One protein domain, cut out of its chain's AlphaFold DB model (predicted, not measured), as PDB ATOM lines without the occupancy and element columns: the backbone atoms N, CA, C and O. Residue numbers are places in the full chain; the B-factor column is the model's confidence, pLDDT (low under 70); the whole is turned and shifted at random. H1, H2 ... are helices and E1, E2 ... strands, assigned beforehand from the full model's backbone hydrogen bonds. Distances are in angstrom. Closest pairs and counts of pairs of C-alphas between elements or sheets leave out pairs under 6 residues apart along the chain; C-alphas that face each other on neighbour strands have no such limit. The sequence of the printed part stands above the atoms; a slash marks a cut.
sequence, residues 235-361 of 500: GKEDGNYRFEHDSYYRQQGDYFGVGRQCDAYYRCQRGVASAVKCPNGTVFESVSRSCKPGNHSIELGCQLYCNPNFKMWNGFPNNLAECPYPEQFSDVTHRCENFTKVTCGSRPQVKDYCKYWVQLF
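Overview. This is residues 235 to 361 of the 500 residues of an uncharacterized protein of Crassostrea gigas (UniProt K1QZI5). With little regular structure, small antiparallel sheets follow one another from the meander E1-E2-E3, each strand the antiparallel neighbour of the one before, at one end, through hairpins E4-E5 and E6-E7, to hairpin E8-E9, with long loops joining E1 to E2, E6 to E7 and E9 to the short helix H1, which lies near E7. The 127 printed residues hold nine named strands, then one named helix: mostly strand, though only 40 residues are in named elements. The whole is compact, radius of gyration of the C-alphas 14.7 A, spanning 43 by 37 by 29 A.

Arrangement. Start at E2, residues 264 to 269, antiparallel to E1, residues 239 to 241, at 145 degrees, and to E3, residues 272 to 277, at 153 degrees; N 241 and O 266, and N 267 and O 274, are 2.8 A apart. Next find hairpin E4, residues 282 to 285, and E5, residues 290 to 293, with N 283 and O 292 2.9 A apart; Ala 264 and Phe 284 are the closest C-alphas of E2 and E4, at 6.1 A. In hairpin E6, residues 304 to 306, and E7, residues 320 to 322, N 321 and O 305 are 2.8 A apart. In hairpin E8, residues 328 to 330, and E9, residues 335 to 337, N 330 and O 335 are 2.9 A apart. H1, residues 357 to 361, has its O i to N i+4 pair within hydrogen-bond range and is apart from E6.

Along the chain. Find C-alpha 239 at (149.711, 183.387, 183.268), where E1 begins; H1 ends at C-alpha 361, (180.456, 178.664, 172.314). E2 measures 16.3 A and E3 16.6 A.

Size, cuts and confidence. The C-alphas farthest apart, Arg 270 and Thr 340, are 43.8 A apart. The printed part has no cut; links E1 to E2, E6 to E7 and E9 to H1 are long. Residues 245 to 260 and 312 to 317 have pLDDT under 70.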
ATOM      1  N   GLY A 235     155.740 188.882 192.072       92.31
ATOM      2  CA  GLY A 235     155.550 190.038 191.195       92.31
ATOM      3  C   GLY A 235     154.947 189.719 189.820       92.31
ATOM      4  O   GLY A 235     154.897 190.608 188.971       92.31
ATOM      5  N   LYS A 236     154.481 188.484 189.580       92.56
ATOM      6  CA  LYS A 236     153.843 188.068 188.321       92.56
ATOM      7  C   LYS A 236     152.349 187.821 188.521       92.56
ATOM      8  O   LYS A 236     151.923 187.256 189.524       92.56
ATOM      9  N   GLU A 237     151.552 188.226 187.538       95.69
ATOM     10  CA  GLU A 237     150.128 187.881 187.471       95.69
ATOM     11  C   GLU A 237     149.936 186.425 187.027       95.69
ATOM     12  O   GLU A 237     150.864 185.788 186.516       95.69
ATOM     13  N   ASP A 238     148.718 185.906 187.163       95.94
ATOM     14  CA  ASP A 238     148.374 184.587 186.637       95.94
ATOM     15  C   ASP A 238     148.617 184.531 185.121       95.94
ATOM     16  O   ASP A 238     148.191 185.399 184.355       95.94
ATOM     17  N   GLY A 239     149.333 183.504 184.670       95.00
ATOM     18  CA  GLY A 239     149.711 183.387 183.268       95.00
ATOM     19  C   GLY A 239     150.865 182.433 183.010       95.00
ATOM     20  O   GLY A 239     151.418 181.822 183.923       95.00
ATOM     21  N   ASN A 240     151.222 182.312 181.733       94.44
ATOM     22  CA  ASN A 240     152.316 181.463 181.280       94.44
ATOM     23  C   ASN A 240     153.565 182.304 181.026       94.44
ATOM     24  O   ASN A 240     153.510 183.324 180.332       94.44
ATOM     25  N   TYR A 241     154.688 181.834 181.546       89.94
ATOM     26  CA  TYR A 241     155.964 182.517 181.515       89.94
ATOM     27  C   TYR A 241     157.058 181.563 181.070       89.94
ATOM     28  O   TYR A 241     157.074 180.377 181.383       89.94
ATOM     29  N   ARG A 242     158.007 182.105 180.326       85.44
ATOM     30  CA  ARG A 242     159.181 181.367 179.892       85.44
ATOM     31  C   ARG A 242     160.102 181.139 181.083       85.44
ATOM     32  O   ARG A 242     160.309 182.086 181.833       85.44
ATOM     33  N   PHE A 243     160.696 179.952 181.204       82.25
ATOM     34  CA  PHE A 243     161.757 179.716 182.186       82.25
ATOM     35  C   PHE A 243     162.856 180.770 182.056       82.25
ATOM     36  O   PHE A 243     163.174 181.195 180.947       82.25
ATOM     37  N   GLU A 244     163.382 181.221 183.189       76.25
ATOM     38  CA  GLU A 244     164.459 182.218 183.254       76.25
ATOM     39  C   GLU A 244     165.819 181.561 183.540       76.25
ATOM     40  O   GLU A 244     166.854 182.220 183.464       76.25
ATOM     41  N   HIS A 245     165.808 180.263 183.852       69.00
ATOM     42  CA  HIS A 245     166.958 179.460 184.241       69.00
ATOM     43  C   HIS A 245     166.919 178.108 183.510       69.00
ATOM     44  O   HIS A 245     165.855 177.496 183.410       69.00
ATOM     45  N   ASP A 246     168.068 177.616 183.043       63.31
ATOM     46  CA  ASP A 246     168.232 176.250 182.516       63.31
ATOM     47  C   ASP A 246     169.597 175.679 182.914       63.31
ATOM     48  O   ASP A 246     170.557 176.393 183.227       63.31
ATOM     49  N   SER A 247     169.624 174.353 182.886       59.00
ATOM     50  CA  SER A 247     170.728 173.429 183.058       59.00
ATOM     51  C   SER A 247     171.672 173.514 181.858       59.00
ATOM     52  O   SER A 247     171.253 173.603 180.714       59.00
ATOM     53  N   TYR A 248     172.987 173.468 182.031       52.06
ATOM     54  CA  TYR A 248     173.607 172.146 182.140       52.06
ATOM     55  C   TYR A 248     174.943 172.155 182.912       52.06
ATOM     56  O   TYR A 248     175.521 171.105 183.159       52.06
ATOM     57  N   TYR A 249     175.438 173.315 183.362       50.50
ATOM     58  CA  TYR A 249     176.715 173.402 184.083       50.50
ATOM     59  C   TYR A 249     176.693 174.474 185.177       50.50
ATOM     60  O   TYR A 249     177.215 175.575 185.007       50.50
ATOM     61  N   ARG A 250     176.168 174.122 186.362       45.41
ATOM     62  CA  ARG A 250     176.217 174.995 187.556       45.41
ATOM     63  C   ARG A 250     177.640 175.444 187.941       45.41
ATOM     64  O   ARG A 250     177.779 176.431 188.647       45.41
ATOM     65  N   GLN A 251     178.696 174.772 187.469       42.09
ATOM     66  CA  GLN A 251     180.088 175.179 187.724       42.09
ATOM     67  C   GLN A 251     180.631 176.240 186.749       42.09
ATOM     68  O   GLN A 251     181.701 176.788 186.990       42.09
ATOM     69  N   GLN A 252     179.933 176.530 185.646       46.75
ATOM     70  CA  GLN A 252     180.400 177.468 184.612       46.75
ATOM     71  C   GLN A 252     179.457 178.665 184.407       46.75
ATOM     72  O   GLN A 252     179.737 179.519 183.567       46.75
ATOM     73  N   GLY A 253     178.387 178.744 185.210       45.53
ATOM     74  CA  GLY A 253     177.344 179.762 185.112       45.53
ATOM     75  C   GLY A 253     176.479 179.601 183.861       45.53
ATOM     76  O   GLY A 253     176.840 178.903 182.913       45.53
ATOM     77  N   ASP A 254     175.331 180.279 183.843       52.47
ATOM     78  CA  ASP A 254     174.619 180.556 182.596       52.47
ATOM     79  C   ASP A 254     175.451 181.569 181.794       52.47
ATOM     80  O   ASP A 254     175.204 182.771 181.826       52.47
ATOM     81  N   TYR A 255     176.512 181.089 181.134       48.06
ATOM     82  CA  TYR A 255     177.470 181.926 180.400       48.06
ATOM     83  C   TYR A 255     176.793 182.787 179.319       48.06
ATOM     84  O   TYR A 255     177.366 183.772 178.858       48.06
ATOM     85  N   PHE A 256     175.566 182.432 178.928       50.59
ATOM     86  CA  PHE A 256     174.809 183.120 177.896       50.59
ATOM     87  C   PHE A 256     173.569 183.865 178.409       50.59
ATOM     88  O   PHE A 256     173.050 184.701 177.677       50.59
ATOM     89  N   GLY A 257     173.079 183.614 179.627       50.56
ATOM     90  CA  GLY A 257     171.740 184.069 180.036       50.56
ATOM     91  C   GLY A 257     170.614 183.390 179.233       50.56
ATOM     92  O   GLY A 257     169.496 183.903 179.156       50.56
ATOM     93  N   VAL A 258     170.936 182.303 178.523       48.75
ATOM     94  CA  VAL A 258     170.109 181.705 177.458       48.75
ATOM     95  C   VAL A 258     169.368 180.476 177.970       48.75
ATOM     96  O   VAL A 258     168.749 179.755 177.191       48.75
ATOM     97  N   GLY A 259     169.385 180.252 179.285       52.41
ATOM     98  CA  GLY A 259     168.826 179.068 179.893       52.41
ATOM     99  C   GLY A 259     167.308 178.973 179.784       52.41
ATOM    100  O   GLY A 259     166.585 179.227 180.742       52.41
ATOM    101  N   ARG A 260     166.808 178.611 178.605       63.31
ATOM    102  CA  ARG A 260     165.385 178.581 178.317       63.31
ATOM    103  C   ARG A 260     165.084 177.508 177.287       63.31
ATOM    104  O   ARG A 260     165.211 177.715 176.078       63.31
ATOM    105  N   GLN A 261     164.590 176.392 177.790       70.88
ATOM    106  CA  GLN A 261     164.015 175.340 176.985       70.88
ATOM    107  C   GLN A 261     162.840 175.888 176.153       70.88
ATOM    108  O   GLN A 261     161.813 176.309 176.681       70.88
ATOM    109  N   CYS A 262     163.010 175.925 174.830       83.31
ATOM    110  CA  CYS A 262     162.035 176.513 173.907       83.31
ATOM    111  C   CYS A 262     160.712 175.734 173.830       83.31
ATOM    112  O   CYS A 262     159.707 176.290 173.404       83.31
ATOM    113  N   ASP A 263     160.691 174.468 174.242       86.56
ATOM    114  CA  ASP A 263     159.513 173.594 174.254       86.56
ATOM    115  C   ASP A 263     158.931 173.414 175.668       86.56
ATOM    116  O   ASP A 263     158.323 172.386 175.973       86.56
ATOM    117  N   ALA A 264     159.113 174.404 176.546       88.56
ATOM    118  CA  ALA A 264     158.516 174.421 177.873       88.56
ATOM    119  C   ALA A 264     158.289 175.842 178.411       88.56
ATOM    120  O   ALA A 264     158.883 176.819 177.953       88.56
ATOM    121  N   TYR A 265     157.427 175.944 179.418       90.50
ATOM    122  CA  TYR A 265     157.138 177.167 180.160       90.50
ATOM    123  C   TYR A 265     156.747 176.823 181.600       90.50
ATOM    124  O   TYR A 265     156.469 175.665 181.905       90.50
ATOM    125  N   TYR A 266     156.701 177.810 182.489       92.62
ATOM    126  CA  TYR A 266     156.042 177.666 183.782       92.62
ATOM    127  C   TYR A 266     154.776 178.512 183.815       92.62
ATOM    128  O   TYR A 266     154.692 179.595 183.233       92.62
ATOM    129  N   ARG A 267     153.754 177.996 184.480       95.81
ATOM    130  CA  ARG A 267     152.488 178.682 184.692       95.81
ATOM    131  C   ARG A 267     152.425 179.170 186.127       95.81
ATOM    132  O   ARG A 267     152.646 178.381 187.037       95.81
ATOM    133  N   CYS A 268     152.085 180.440 186.299       96.88
ATOM    134  CA  CYS A 268     151.707 181.009 187.581       96.88
ATOM    135  C   CYS A 268     150.194 180.960 187.729       96.88
ATOM    136  O   CYS A 268     149.466 181.449 186.862       96.88
ATOM    137  N   GLN A 269     149.733 180.366 188.824       96.88
ATOM    138  CA  GLN A 269     148.326 180.358 189.197       96.88
ATOM    139  C   GLN A 269     148.207 180.600 190.699       96.88
ATOM    140  O   GLN A 269     148.659 179.783 191.500       96.88
ATOM    141  N   ARG A 270     147.606 181.729 191.086       94.69
ATOM    142  CA  ARG A 270     147.485 182.180 192.482       94.69
ATOM    143  C   ARG A 270     148.835 182.186 193.214       94.69
ATOM    144  O   ARG A 270     148.927 181.754 194.358       94.69
ATOM    145  N   GLY A 271     149.885 182.632 192.524       93.06
ATOM    146  CA  GLY A 271     151.253 182.693 193.054       93.06
ATOM    147  C   GLY A 271     152.012 181.360 193.093       93.06
ATOM    148  O   GLY A 271     153.171 181.349 193.498       93.06
ATOM    149  N   VAL A 272     151.414 180.247 192.653       94.25
ATOM    150  CA  VAL A 272     152.085 178.939 192.572       94.25
ATOM    151  C   VAL A 272     152.618 178.715 191.160       94.25
ATOM    152  O   VAL A 272     151.859 178.805 190.194       94.25
ATOM    153  N   ALA A 273     153.914 178.413 191.051       95.00
ATOM    154  CA  ALA A 273     154.569 178.069 189.794       95.00
ATOM    155  C   ALA A 273     154.427 176.568 189.499       95.00
ATOM    156  O   ALA A 273     154.615 175.736 190.382       95.00
ATOM    157  N   SER A 274     154.136 176.212 188.249       94.75
ATOM    158  CA  SER A 274     154.131 174.821 187.782       94.75
ATOM    159  C   SER A 274     154.766 174.711 186.401       94.75
ATOM    160  O   SER A 274     154.366 175.451 185.500       94.75
ATOM    161  N   ALA A 275     155.694 173.777 186.211       93.06
ATOM    162  CA  ALA A 275     156.285 173.499 184.906       93.06
ATOM    163  C   ALA A 275     155.270 172.880 183.940       93.06
ATOM    164  O   ALA A 275     154.447 172.052 184.325       93.06
ATOM    165  N   VAL A 276     155.342 173.264 182.668       93.00
ATOM    166  CA  VAL A 276     154.509 172.716 181.600       93.00
ATOM    167  C   VAL A 276     155.350 172.487 180.351       93.00
ATOM    168  O   VAL A 276     155.969 173.407 179.810       93.00
ATOM    169  N   LYS A 277     155.340 171.243 179.867       90.88
ATOM    170  CA  LYS A 277     155.955 170.858 178.598       90.88
ATOM    171  C   LYS A 277     155.021 171.207 177.441       90.88
ATOM    172  O   LYS A 277     153.823 170.928 177.502       90.88
ATOM    173  N   CYS A 278     155.555 171.799 176.379       90.94
ATOM    174  CA  CYS A 278     154.798 171.985 175.148       90.94
ATOM    175  C   CYS A 278     154.587 170.639 174.426       90.94
ATOM    176  O   CYS A 278     155.451 169.764 174.496       90.94
ATOM    177  N   PRO A 279     153.468 170.454 173.700       92.38
ATOM    178  CA  PRO A 279     153.291 169.300 172.823       92.38
ATOM    179  C   PRO A 279     154.444 169.150 171.820       92.38
ATOM    180  O   PRO A 279     155.005 170.146 171.353       92.38
ATOM    181  N   ASN A 280     154.762 167.913 171.436       87.81
ATOM    182  CA  ASN A 280     155.820 167.634 170.461       87.81
ATOM    183  C   ASN A 280     155.630 168.448 169.169       87.81
ATOM    184  O   ASN A 280     154.526 168.528 168.630       87.81
ATOM    185  N   GLY A 281     156.717 169.037 168.663       87.19
ATOM    186  CA  GLY A 281     156.679 169.882 167.464       87.19
ATOM    187  C   GLY A 281     156.217 171.324 167.711       87.19
ATOM    188  O   GLY A 281     156.070 172.082 166.749       87.19
ATOM    189  N   THR A 282     155.993 171.718 168.969       91.38
ATOM    190  CA  THR A 282     155.594 173.083 169.339       91.38
ATOM    191  C   THR A 282     156.588 173.728 170.300       91.38
ATOM    192  O   THR A 282     157.271 173.049 171.064       91.38
ATOM    193  N   VAL A 283     156.670 175.055 170.249       90.69
ATOM    194  CA  VAL A 283     157.553 175.878 171.083       90.69
ATOM    195  C   VAL A 283     156.750 176.975 171.768       90.69
ATOM    196  O   VAL A 283     155.739 177.438 171.240       90.69
ATOM    197  N   PHE A 284     157.176 177.389 172.956       89.50
ATOM    198  CA  PHE A 284     156.530 178.460 173.700       89.50
ATOM    199  C   PHE A 284     156.854 179.826 173.084       89.50
ATOM    200  O   PHE A 284     158.005 180.276 173.094       89.50
ATOM    201  N   GLU A 285     155.825 180.503 172.580       88.50
ATOM    202  CA  GLU A 285     155.916 181.851 172.032       88.50
ATOM    203  C   GLU A 285     155.578 182.883 173.117       88.50
ATOM    204  O   GLU A 285     154.451 182.939 173.617       88.50
ATOM    205  N   SER A 286     156.547 183.737 173.466       79.88
ATOM    206  CA  SER A 286     156.411 184.699 174.570       79.88
ATOM    207  C   SER A 286     155.295 185.729 174.364       79.88
ATOM    208  O   SER A 286     154.708 186.185 175.342       79.88
ATOM    209  N   VAL A 287     154.988 186.095 173.112       81.56
ATOM    210  CA  VAL A 287     153.978 187.123 172.800       81.56
ATOM    211  C   VAL A 287     152.565 186.595 173.027       81.56
ATOM    212  O   VAL A 287     151.782 187.224 173.733       81.56
ATOM    213  N   SER A 288     152.240 185.419 172.482       88.19
ATOM    214  CA  SER A 288     150.935 184.788 172.712       88.19
ATOM    215  C   SER A 288     150.846 184.043 174.047       88.19
ATOM    216  O   SER A 288     149.765 183.582 174.410       88.19
ATOM    217  N   ARG A 289     151.972 183.901 174.767       89.75
ATOM    218  CA  ARG A 289     152.111 183.122 176.008       89.75
ATOM    219  C   ARG A 289     151.550 181.702 175.868       89.75
ATOM    220  O   ARG A 289     150.900 181.172 176.773       89.75
ATOM    221  N   SER A 290     151.785 181.081 174.712       92.81
ATOM    222  CA  SER A 290     151.232 179.771 174.371       92.81
ATOM    223  C   SER A 290     152.189 178.951 173.506       92.81
ATOM    224  O   SER A 290     153.082 179.498 172.860       92.81
ATOM    225  N   CYS A 291     152.012 177.629 173.498       93.38
ATOM    226  CA  CYS A 291     152.770 176.754 172.608       93.38
ATOM    227  C   CYS A 291     152.234 176.872 171.177       93.38
ATOM    228  O   CYS A 291     151.030 176.725 170.942       93.38
ATOM    229  N   LYS A 292     153.127 177.114 170.221       93.38
ATOM    230  CA  LYS A 292     152.815 177.264 168.799       93.38
ATOM    231  C   LYS A 292     153.661 176.310 167.947       93.38
ATOM    232  O   LYS A 292     154.798 176.017 168.318       93.38
ATOM    233  N   PRO A 293     153.109 175.766 166.849       93.25
ATOM    234  CA  PRO A 293     153.829 174.834 165.989       93.25
ATOM    235  C   PRO A 293     154.884 175.538 165.137       93.25
ATOM    236  O   PRO A 293     154.636 176.602 164.578       93.25
ATOM    237  N   GLY A 294     156.024 174.875 164.941       90.38
ATOM    238  CA  GLY A 294     157.090 175.381 164.079       90.38
ATOM    239  C   GLY A 294     157.996 176.397 164.771       90.38
ATOM    240  O   GLY A 294     158.221 176.320 165.977       90.38
ATOM    241  N   ASN A 295     158.577 177.303 163.983       93.44
ATOM    242  CA  ASN A 295     159.618 178.205 164.461       93.44
ATOM    243  C   ASN A 295     159.028 179.529 164.948       93.44
ATOM    244  O   ASN A 295     158.275 180.176 164.222       93.44
ATOM    245  N   HIS A 296     159.434 179.984 166.130       92.06
ATOM    246  CA  HIS A 296     158.980 181.259 166.695       92.06
ATOM    247  C   HIS A 296     160.154 182.054 167.243       92.06
ATOM    248  O   HIS A 296     161.126 181.473 167.729       92.06
ATOM    249  N   SER A 297     160.079 183.382 167.165       89.56
ATOM    250  CA  SER A 297     161.146 184.218 167.698       89.56
ATOM    251  C   SER A 297     161.251 184.106 169.211       89.56
ATOM    252  O   SER A 297     160.350 183.666 169.930       89.56
ATOM    253  N   ILE A 298     162.406 184.541 169.687       85.38
ATOM    254  CA  ILE A 298     162.718 184.685 171.094       85.38
ATOM    255  C   ILE A 298     163.194 186.115 171.341       85.38
ATOM    256  O   ILE A 298     163.876 186.722 170.516       85.38
ATOM    257  N   GLU A 299     162.849 186.656 172.503       83.56
ATOM    258  CA  GLU A 299     163.185 188.026 172.910       83.56
ATOM    259  C   GLU A 299     164.694 188.292 173.065       83.56
ATOM    260  O   GLU A 299     165.116 189.443 173.059       83.56
ATOM    261  N   LEU A 300     165.514 187.239 173.170       81.31
ATOM    262  CA  LEU A 300     166.946 187.335 173.474       81.31
ATOM    263  C   LEU A 300     167.796 187.884 172.321       81.31
ATOM    264  O   LEU A 300     168.877 188.420 172.551       81.31
ATOM    265  N   GLY A 301     167.333 187.754 171.081       88.75
ATOM    266  CA  GLY A 301     168.097 188.202 169.926       88.75
ATOM    267  C   GLY A 301     167.309 188.057 168.641       88.75
ATOM    268  O   GLY A 301     166.550 187.108 168.462       88.75
ATOM    269  N   CYS A 302     167.489 188.999 167.727       93.81
ATOM    270  CA  CYS A 302     166.769 188.989 166.463       93.81
ATOM    271  C   CYS A 302     167.221 187.848 165.537       93.81
ATOM    272  O   CYS A 302     166.429 187.350 164.737       93.81
ATOM    273  N   GLN A 303     168.457 187.375 165.697       93.94
ATOM    274  CA  GLN A 303     168.978 186.205 164.999       93.94
ATOM    275  C   GLN A 303     168.583 184.878 165.664       93.94
ATOM    276  O   GLN A 303     168.759 183.825 165.061       93.94
ATOM    277  N   LEU A 304     168.084 184.908 166.902       90.81
ATOM    278  CA  LEU A 304     167.731 183.711 167.659       90.81
ATOM    279  C   LEU A 304     166.255 183.370 167.470       90.81
ATOM    280  O   LEU A 304     165.404 184.250 167.313       90.81
ATOM    281  N   TYR A 305     165.948 182.080 167.522       91.31
ATOM    282  CA  TYR A 305     164.582 181.584 167.437       91.31
ATOM    283  C   TYR A 305     164.456 180.188 168.031       91.31
ATOM    284  O   TYR A 305     165.410 179.414 168.090       91.31
ATOM    285  N   CYS A 306     163.252 179.849 168.460       89.62
ATOM    286  CA  CYS A 306     162.919 178.494 168.838       89.62
ATOM    287  C   CYS A 306     162.624 177.648 167.610       89.62
ATOM    288  O   CYS A 306     161.856 178.062 166.745       89.62
ATOM    289  N   ASN A 307     163.181 176.446 167.577       90.56
ATOM    290  CA  ASN A 307     162.933 175.444 166.556       90.56
ATOM    291  C   ASN A 307     162.731 174.083 167.237       90.56
ATOM    292  O   ASN A 307     163.694 173.548 167.777       90.56
ATOM    293  N   PRO A 308     161.530 173.486 167.188       87.25
ATOM    294  CA  PRO A 308     161.196 172.266 167.931       87.25
ATOM    295  C   PRO A 308     161.971 171.020 167.483       87.25
ATOM    296  O   PRO A 308     161.909 169.987 168.142       87.25
ATOM    297  N   ASN A 309     162.654 171.090 166.339       85.75
ATOM    298  CA  ASN A 309     163.442 169.989 165.793       85.75
ATOM    299  C   ASN A 309     164.950 170.239 165.919       85.75
ATOM    300  O   ASN A 309     165.749 169.408 165.487       85.75
ATOM    301  N   PHE A 310     165.359 171.391 166.456       83.88
ATOM    302  CA  PHE A 310     166.765 171.739 166.542       83.88
ATOM    303  C   PHE A 310     167.417 171.057 167.741       83.88
ATOM    304  O   PHE A 310     167.120 171.359 168.897       83.88
ATOM    305  N   LYS A 311     168.353 170.158 167.441       76.19
ATOM    306  CA  LYS A 311     169.269 169.573 168.416       76.19
ATOM    307  C   LYS A 311     170.690 169.880 167.976       76.19
ATOM    308  O   LYS A 311     171.079 169.508 166.869       76.19
ATOM    309  N   MET A 312     171.451 170.562 168.825       68.69
ATOM    310  CA  MET A 312     172.880 170.781 168.601       68.69
ATOM    311  C   MET A 312     173.712 169.836 169.480       68.69
ATOM    312  O   MET A 312     173.162 169.116 170.311       68.69
ATOM    313  N   TRP A 313     175.026 169.774 169.242       66.44
ATOM    314  CA  TRP A 313     175.957 168.875 169.939       66.44
ATOM    315  C   TRP A 313     175.934 169.070 171.471       66.44
ATOM    316  O   TRP A 313     175.437 170.082 171.963       66.44
ATOM    317  N   ASN A 314     176.478 168.110 172.229       58.00
ATOM    318  CA  ASN A 314     176.414 168.085 173.698       58.00
ATOM    319  C   ASN A 314     176.786 169.439 174.342       58.00
ATOM    320  O   ASN A 314     177.894 169.936 174.143       58.00
ATOM    321  N   GLY A 315     175.871 169.998 175.145       54.91
ATOM    322  CA  GLY A 315     176.070 171.242 175.904       54.91
ATOM    323  C   GLY A 315     175.275 172.461 175.416       54.91
ATOM    324  O   GLY A 315     175.387 173.521 176.027       54.91
ATOM    325  N   PHE A 316     174.465 172.326 174.362       63.72
ATOM    326  CA  PHE A 316     173.587 173.392 173.874       63.72
ATOM    327  C   PHE A 316     172.112 173.186 174.272       63.72
ATOM    328  O   PHE A 316     171.632 172.053 174.216       63.72
ATOM    329  N   PRO A 317     171.376 174.265 174.616       67.50
ATOM    330  CA  PRO A 317     169.929 174.256 174.786       67.50
ATOM    331  C   PRO A 317     169.215 173.582 173.618       67.50
ATOM    332  O   PRO A 317     169.388 173.952 172.452       67.50
ATOM    333  N   ASN A 318     168.375 172.603 173.944       73.19
ATOM    334  CA  ASN A 318     167.506 171.986 172.957       73.19
ATOM    335  C   ASN A 318     166.501 173.014 172.435       73.19
ATOM    336  O   ASN A 318     165.981 173.852 173.175       73.19
ATOM    337  N   ASN A 319     166.186 172.899 171.150       81.38
ATOM    338  CA  ASN A 319     165.171 173.681 170.465       81.38
ATOM    339  C   ASN A 319     165.445 175.186 170.348       81.38
ATOM    340  O   ASN A 319     164.537 175.928 169.979       81.38
ATOM    341  N   LEU A 320     166.665 175.649 170.625       84.88
ATOM    342  CA  LEU A 320     167.082 177.027 170.382       84.88
ATOM    343  C   LEU A 320     168.068 177.081 169.218       84.88
ATOM    344  O   LEU A 320     169.179 176.572 169.316       84.88
ATOM    345  N   ALA A 321     167.666 177.739 168.139       88.50
ATOM    346  CA  ALA A 321     168.451 177.895 166.930       88.50
ATOM    347  C   ALA A 321     168.879 179.355 166.716       88.50
ATOM    348  O   ALA A 321     168.278 180.301 167.232       88.50
ATOM    349  N   GLU A 322     169.925 179.526 165.913       91.06
ATOM    350  CA  GLU A 322     170.459 180.819 165.497       91.06
ATOM    351  C   GLU A 322     170.493 180.888 163.965       91.06
ATOM    352  O   GLU A 322     170.830 179.909 163.294       91.06
ATOM    353  N   CYS A 323     170.102 182.028 163.401       94.88
ATOM    354  CA  CYS A 323     170.160 182.259 161.967       94.88
ATOM    355  C   CYS A 323     171.611 182.344 161.473       94.88
ATOM    356  O   CYS A 323     172.473 182.868 162.184       94.88
ATOM    357  N   PRO A 324     171.898 181.878 160.242       94.88
ATOM    358  CA  PRO A 324     173.208 182.066 159.633       94.88
ATOM    359  C   PRO A 324     173.565 183.549 159.579       94.88
ATOM    360  O   PRO A 324     172.778 184.360 159.106       94.88
ATOM    361  N   TYR A 325     174.757 183.928 160.030       94.62
ATOM    362  CA  TYR A 325     175.194 185.316 159.904       94.62
ATOM    363  C   TYR A 325     175.242 185.746 158.423       94.62
ATOM    364  O   TYR A 325     175.804 185.002 157.616       94.62
ATOM    365  N   PRO A 326     174.749 186.943 158.041       95.38
ATOM    366  CA  PRO A 326     174.173 188.003 158.881       95.38
ATOM    367  C   PRO A 326     172.633 187.991 158.987       95.38
ATOM    368  O   PRO A 326     172.057 188.990 159.419       95.38
ATOM    369  N   GLU A 327     171.957 186.927 158.556       97.06
ATOM    370  CA  GLU A 327     170.495 186.798 158.533       97.06
ATOM    371  C   GLU A 327     169.847 186.964 159.915       97.06
ATOM    372  O   GLU A 327     170.471 186.784 160.960       97.06
ATOM    373  N   GLN A 328     168.569 187.339 159.917       96.75
ATOM    374  CA  GLN A 328     167.757 187.538 161.117       96.75
ATOM    375  C   GLN A 328     166.455 186.746 161.002       96.75
ATOM    376  O   GLN A 328     165.978 186.478 159.899       96.75
ATOM    377  N   PHE A 329     165.860 186.384 162.135       96.00
ATOM    378  CA  PHE A 329     164.624 185.616 162.162       96.00
ATOM    379  C   PHE A 329     163.399 186.525 162.009       96.00
ATOM    380  O   PHE A 329     163.175 187.428 162.824       96.00
ATOM    381  N   SER A 330     162.588 186.263 160.986       95.00
ATOM    382  CA  SER A 330     161.351 186.984 160.687       95.00
ATOM    383  C   SER A 330     160.152 186.373 161.412       95.00
ATOM    384  O   SER A 330     159.823 185.207 161.202       95.00
ATOM    385  N   ASP A 331     159.447 187.186 162.201       90.38
ATOM    386  CA  ASP A 331     158.178 186.803 162.844       90.38
ATOM    387  C   ASP A 331     157.016 186.663 161.855       90.38
ATOM    388  O   ASP A 331     156.000 186.060 162.174       90.38
ATOM    389  N   VAL A 332     157.157 187.227 160.652       92.00
ATOM    390  CA  VAL A 332     156.112 187.195 159.620       92.00
ATOM    391  C   VAL A 332     156.177 185.894 158.826       92.00
ATOM    392  O   VAL A 332     155.149 185.309 158.496       92.00
ATOM    393  N   THR A 333     157.388 185.442 158.496       94.69
ATOM    394  CA  THR A 333     157.600 184.261 157.643       94.69
ATOM    395  C   THR A 333     158.068 183.033 158.416       94.69
ATOM    396  O   THR A 333     158.124 181.946 157.838       94.69
ATOM    397  N   HIS A 334     158.375 183.187 159.709       93.25
ATOM    398  CA  HIS A 334     158.891 182.144 160.599       93.25
ATOM    399  C   HIS A 334     160.202 181.506 160.098       93.25
ATOM    400  O   HIS A 334     160.438 180.302 160.256       93.25
ATOM    401  N   ARG A 335     161.053 182.304 159.438       95.62
ATOM    402  CA  ARG A 335     162.300 181.867 158.785       95.62
ATOM    403  C   ARG A 335     163.422 182.885 158.964       95.62
ATOM    404  O   ARG A 335     163.177 184.057 159.242       95.62
ATOM    405  N   CYS A 336     164.654 182.419 158.771       97.44
ATOM    406  CA  CYS A 336     165.812 183.291 158.632       97.44
ATOM    407  C   CYS A 336     165.781 183.978 157.267       97.44
ATOM    408  O   CYS A 336     165.569 183.334 156.239       97.44
ATOM    409  N   GLU A 337     165.950 185.294 157.278       97.88
ATOM    410  CA  GLU A 337     165.955 186.129 156.088       97.88
ATOM    411  C   GLU A 337     167.064 187.175 156.167       97.88
ATOM    412  O   GLU A 337     167.629 187.460 157.224       97.88
ATOM    413  N   ASN A 338     167.360 187.800 155.027       96.88
ATOM    414  CA  ASN A 338     168.326 188.885 154.972       96.88
ATOM    415  C   ASN A 338     167.960 189.994 155.976       96.88
ATOM    416  O   ASN A 338     166.843 190.514 155.957       96.88
ATOM    417  N   PHE A 339     168.923 190.395 156.810       96.31
ATOM    418  CA  PHE A 339     168.721 191.358 157.898       96.31
ATOM    419  C   PHE A 339     168.149 192.710 157.464       96.31
ATOM    420  O   PHE A 339     167.529 193.389 158.271       96.31
ATOM    421  N   THR A 340     168.319 193.096 156.198       96.19
ATOM    422  CA  THR A 340     167.751 194.339 155.649       96.19
ATOM    423  C   THR A 340     166.233 194.289 155.459       96.19
ATOM    424  O   THR A 340     165.605 195.335 155.323       96.19
ATOM    425  N   LYS A 341     165.634 193.090 155.445       96.06
ATOM    426  CA  LYS A 341     164.191 192.867 155.254       96.06
ATOM    427  C   LYS A 341     163.446 192.570 156.555       96.06
ATOM    428  O   LYS A 341     162.221 192.633 156.584       96.06
ATOM    429  N   VAL A 342     164.169 192.236 157.622       96.06
ATOM    430  CA  VAL A 342     163.588 191.778 158.887       96.06
ATOM    431  C   VAL A 342     163.440 192.942 159.857       96.06
ATOM    432  O   VAL A 342     164.392 193.669 160.129       96.06
ATOM    433  N   THR A 343     162.247 193.085 160.435       93.69
ATOM    434  CA  THR A 343     162.000 194.046 161.516       93.69
ATOM    435  C   THR A 343     162.110 193.342 162.863       93.69
ATOM    436  O   THR A 343     161.264 192.527 163.215       93.69
ATOM    437  N   CYS A 344     163.152 193.666 163.626       90.50
ATOM    438  CA  CYS A 344     163.445 193.016 164.908       90.50
ATOM    439  C   CYS A 344     162.582 193.506 166.084       90.50
ATOM    440  O   CYS A 344     162.510 192.837 167.114       90.50
ATOM    441  N   GLY A 345     161.946 194.676 165.964       90.00
ATOM    442  CA  GLY A 345     161.207 195.293 167.067       90.00
ATOM    443  C   GLY A 345     162.106 195.522 168.285       90.00
ATOM    444  O   GLY A 345     163.156 196.152 168.171       90.00
ATOM    445  N   SER A 346     161.704 194.991 169.441       89.81
ATOM    446  CA  SER A 346     162.466 195.057 170.696       89.81
ATOM    447  C   SER A 346     163.603 194.035 170.798       89.81
ATOM    448  O   SER A 346     164.401 194.121 171.731       89.81
ATOM    449  N   ARG A 347     163.701 193.069 169.870       90.88
ATOM    450  CA  ARG A 347     164.731 192.022 169.921       90.88
ATOM    451  C   ARG A 347     166.119 192.628 169.667       90.88
ATOM    452  O   ARG A 347     166.306 193.283 168.635       90.88
ATOM    453  N   PRO A 348     167.111 192.387 170.546       91.75
ATOM    454  CA  PRO A 348     168.470 192.881 170.353       91.75
ATOM    455  C   PRO A 348     169.065 192.414 169.023       91.75
ATOM    456  O   PRO A 348     168.921 191.257 168.635       91.75
ATOM    457  N   GLN A 349     169.767 193.306 168.325       92.31
ATOM    458  CA  GLN A 349     170.450 192.968 167.079       92.31
ATOM    459  C   GLN A 349     171.935 192.739 167.324       92.31
ATOM    460  O   GLN A 349     172.700 193.691 167.497       92.31
ATOM    461  N   VAL A 350     172.362 191.479 167.273       92.50
ATOM    462  CA  VAL A 350     173.787 191.149 167.269       92.50
ATOM    463  C   VAL A 350     174.337 191.376 165.860       92.50
ATOM    464  O   VAL A 350     173.922 190.735 164.893       92.50
ATOM    465  N   LYS A 351     175.247 192.346 165.730       93.69
ATOM    466  CA  LYS A 351     175.843 192.756 164.441       93.69
ATOM    467  C   LYS A 351     177.235 192.159 164.202       93.69
ATOM    468  O   LYS A 351     177.667 192.001 163.061       93.69
ATOM    469  N   ASP A 352     177.917 191.796 165.282       91.69
ATOM    470  CA  ASP A 352     179.256 191.214 165.271       91.69
ATOM    471  C   ASP A 352     179.173 189.685 165.180       91.69
ATOM    472  O   ASP A 352     178.565 189.049 166.041       91.69
ATOM    473  N   TYR A 353     179.807 189.105 164.158       92.06
ATOM    474  CA  TYR A 353     179.859 187.659 163.942       92.06
ATOM    475  C   TYR A 353     180.411 186.907 165.158       92.06
ATOM    476  O   TYR A 353     179.850 185.895 165.563       92.06
ATOM    477  N   CYS A 354     181.465 187.415 165.801       88.19
ATOM    478  CA  CYS A 354     182.073 186.730 166.945       88.19
ATOM    479  C   CYS A 354     181.214 186.777 168.212       88.19
ATOM    480  O   CYS A 354     181.530 186.093 169.184       88.19
ATOM    481  N   LYS A 355     180.142 187.579 168.204       87.88
ATOM    482  CA  LYS A 355     179.142 187.642 169.272       87.88
ATOM    483  C   LYS A 355     177.900 186.803 168.971       87.88
ATOM    484  O   LYS A 355     176.994 186.782 169.801       87.88
ATOM    485  N   TYR A 356     177.845 186.128 167.819       88.25
ATOM    486  CA  TYR A 356     176.814 185.123 167.572       88.25
ATOM    487  C   TYR A 356     176.991 183.982 168.556       88.25
ATOM    488  O   TYR A 356     178.108 183.613 168.930       88.25
ATOM    489  N   TRP A 357     175.871 183.442 168.997       81.25
ATOM    490  CA  TRP A 357     175.812 182.492 170.085       81.25
ATOM    491  C   TRP A 357     176.596 181.209 169.784       81.25
ATOM    492  O   TRP A 357     177.397 180.768 170.613       81.25
ATOM    493  N   VAL A 358     176.477 180.681 168.561       80.06
ATOM    494  CA  VAL A 358     177.279 179.531 168.108       80.06
ATOM    495  C   VAL A 358     178.778 179.846 168.179       80.06
ATOM    496  O   VAL A 358     179.566 179.023 168.640       80.06
ATOM    497  N   GLN A 359     179.185 181.051 167.768       82.69
ATOM    498  CA  GLN A 359     180.595 181.452 167.747       82.69
ATOM    499  C   GLN A 359     181.159 181.653 169.149       82.69
ATOM    500  O   GLN A 359     182.285 181.244 169.416       82.69
ATOM    501  N   LEU A 360     180.386 182.231 170.066       78.94
ATOM    502  CA  LEU A 360     180.806 182.379 171.456       78.94
ATOM    503  C   LEU A 360     181.052 181.020 172.122       78.94
ATOM    504  O   LEU A 360     182.041 180.866 172.841       78.94
ATOM    505  N   PHE A 361     180.206 180.024 171.847       74.62
ATOM    506  CA  PHE A 361     180.456 178.664 172.314       74.62
ATOM    507  C   PHE A 361     181.725 178.078 171.688       74.62
ATOM    508  O   PHE A 361     182.592 177.585 172.410       74.62
TER     509      PHE A 361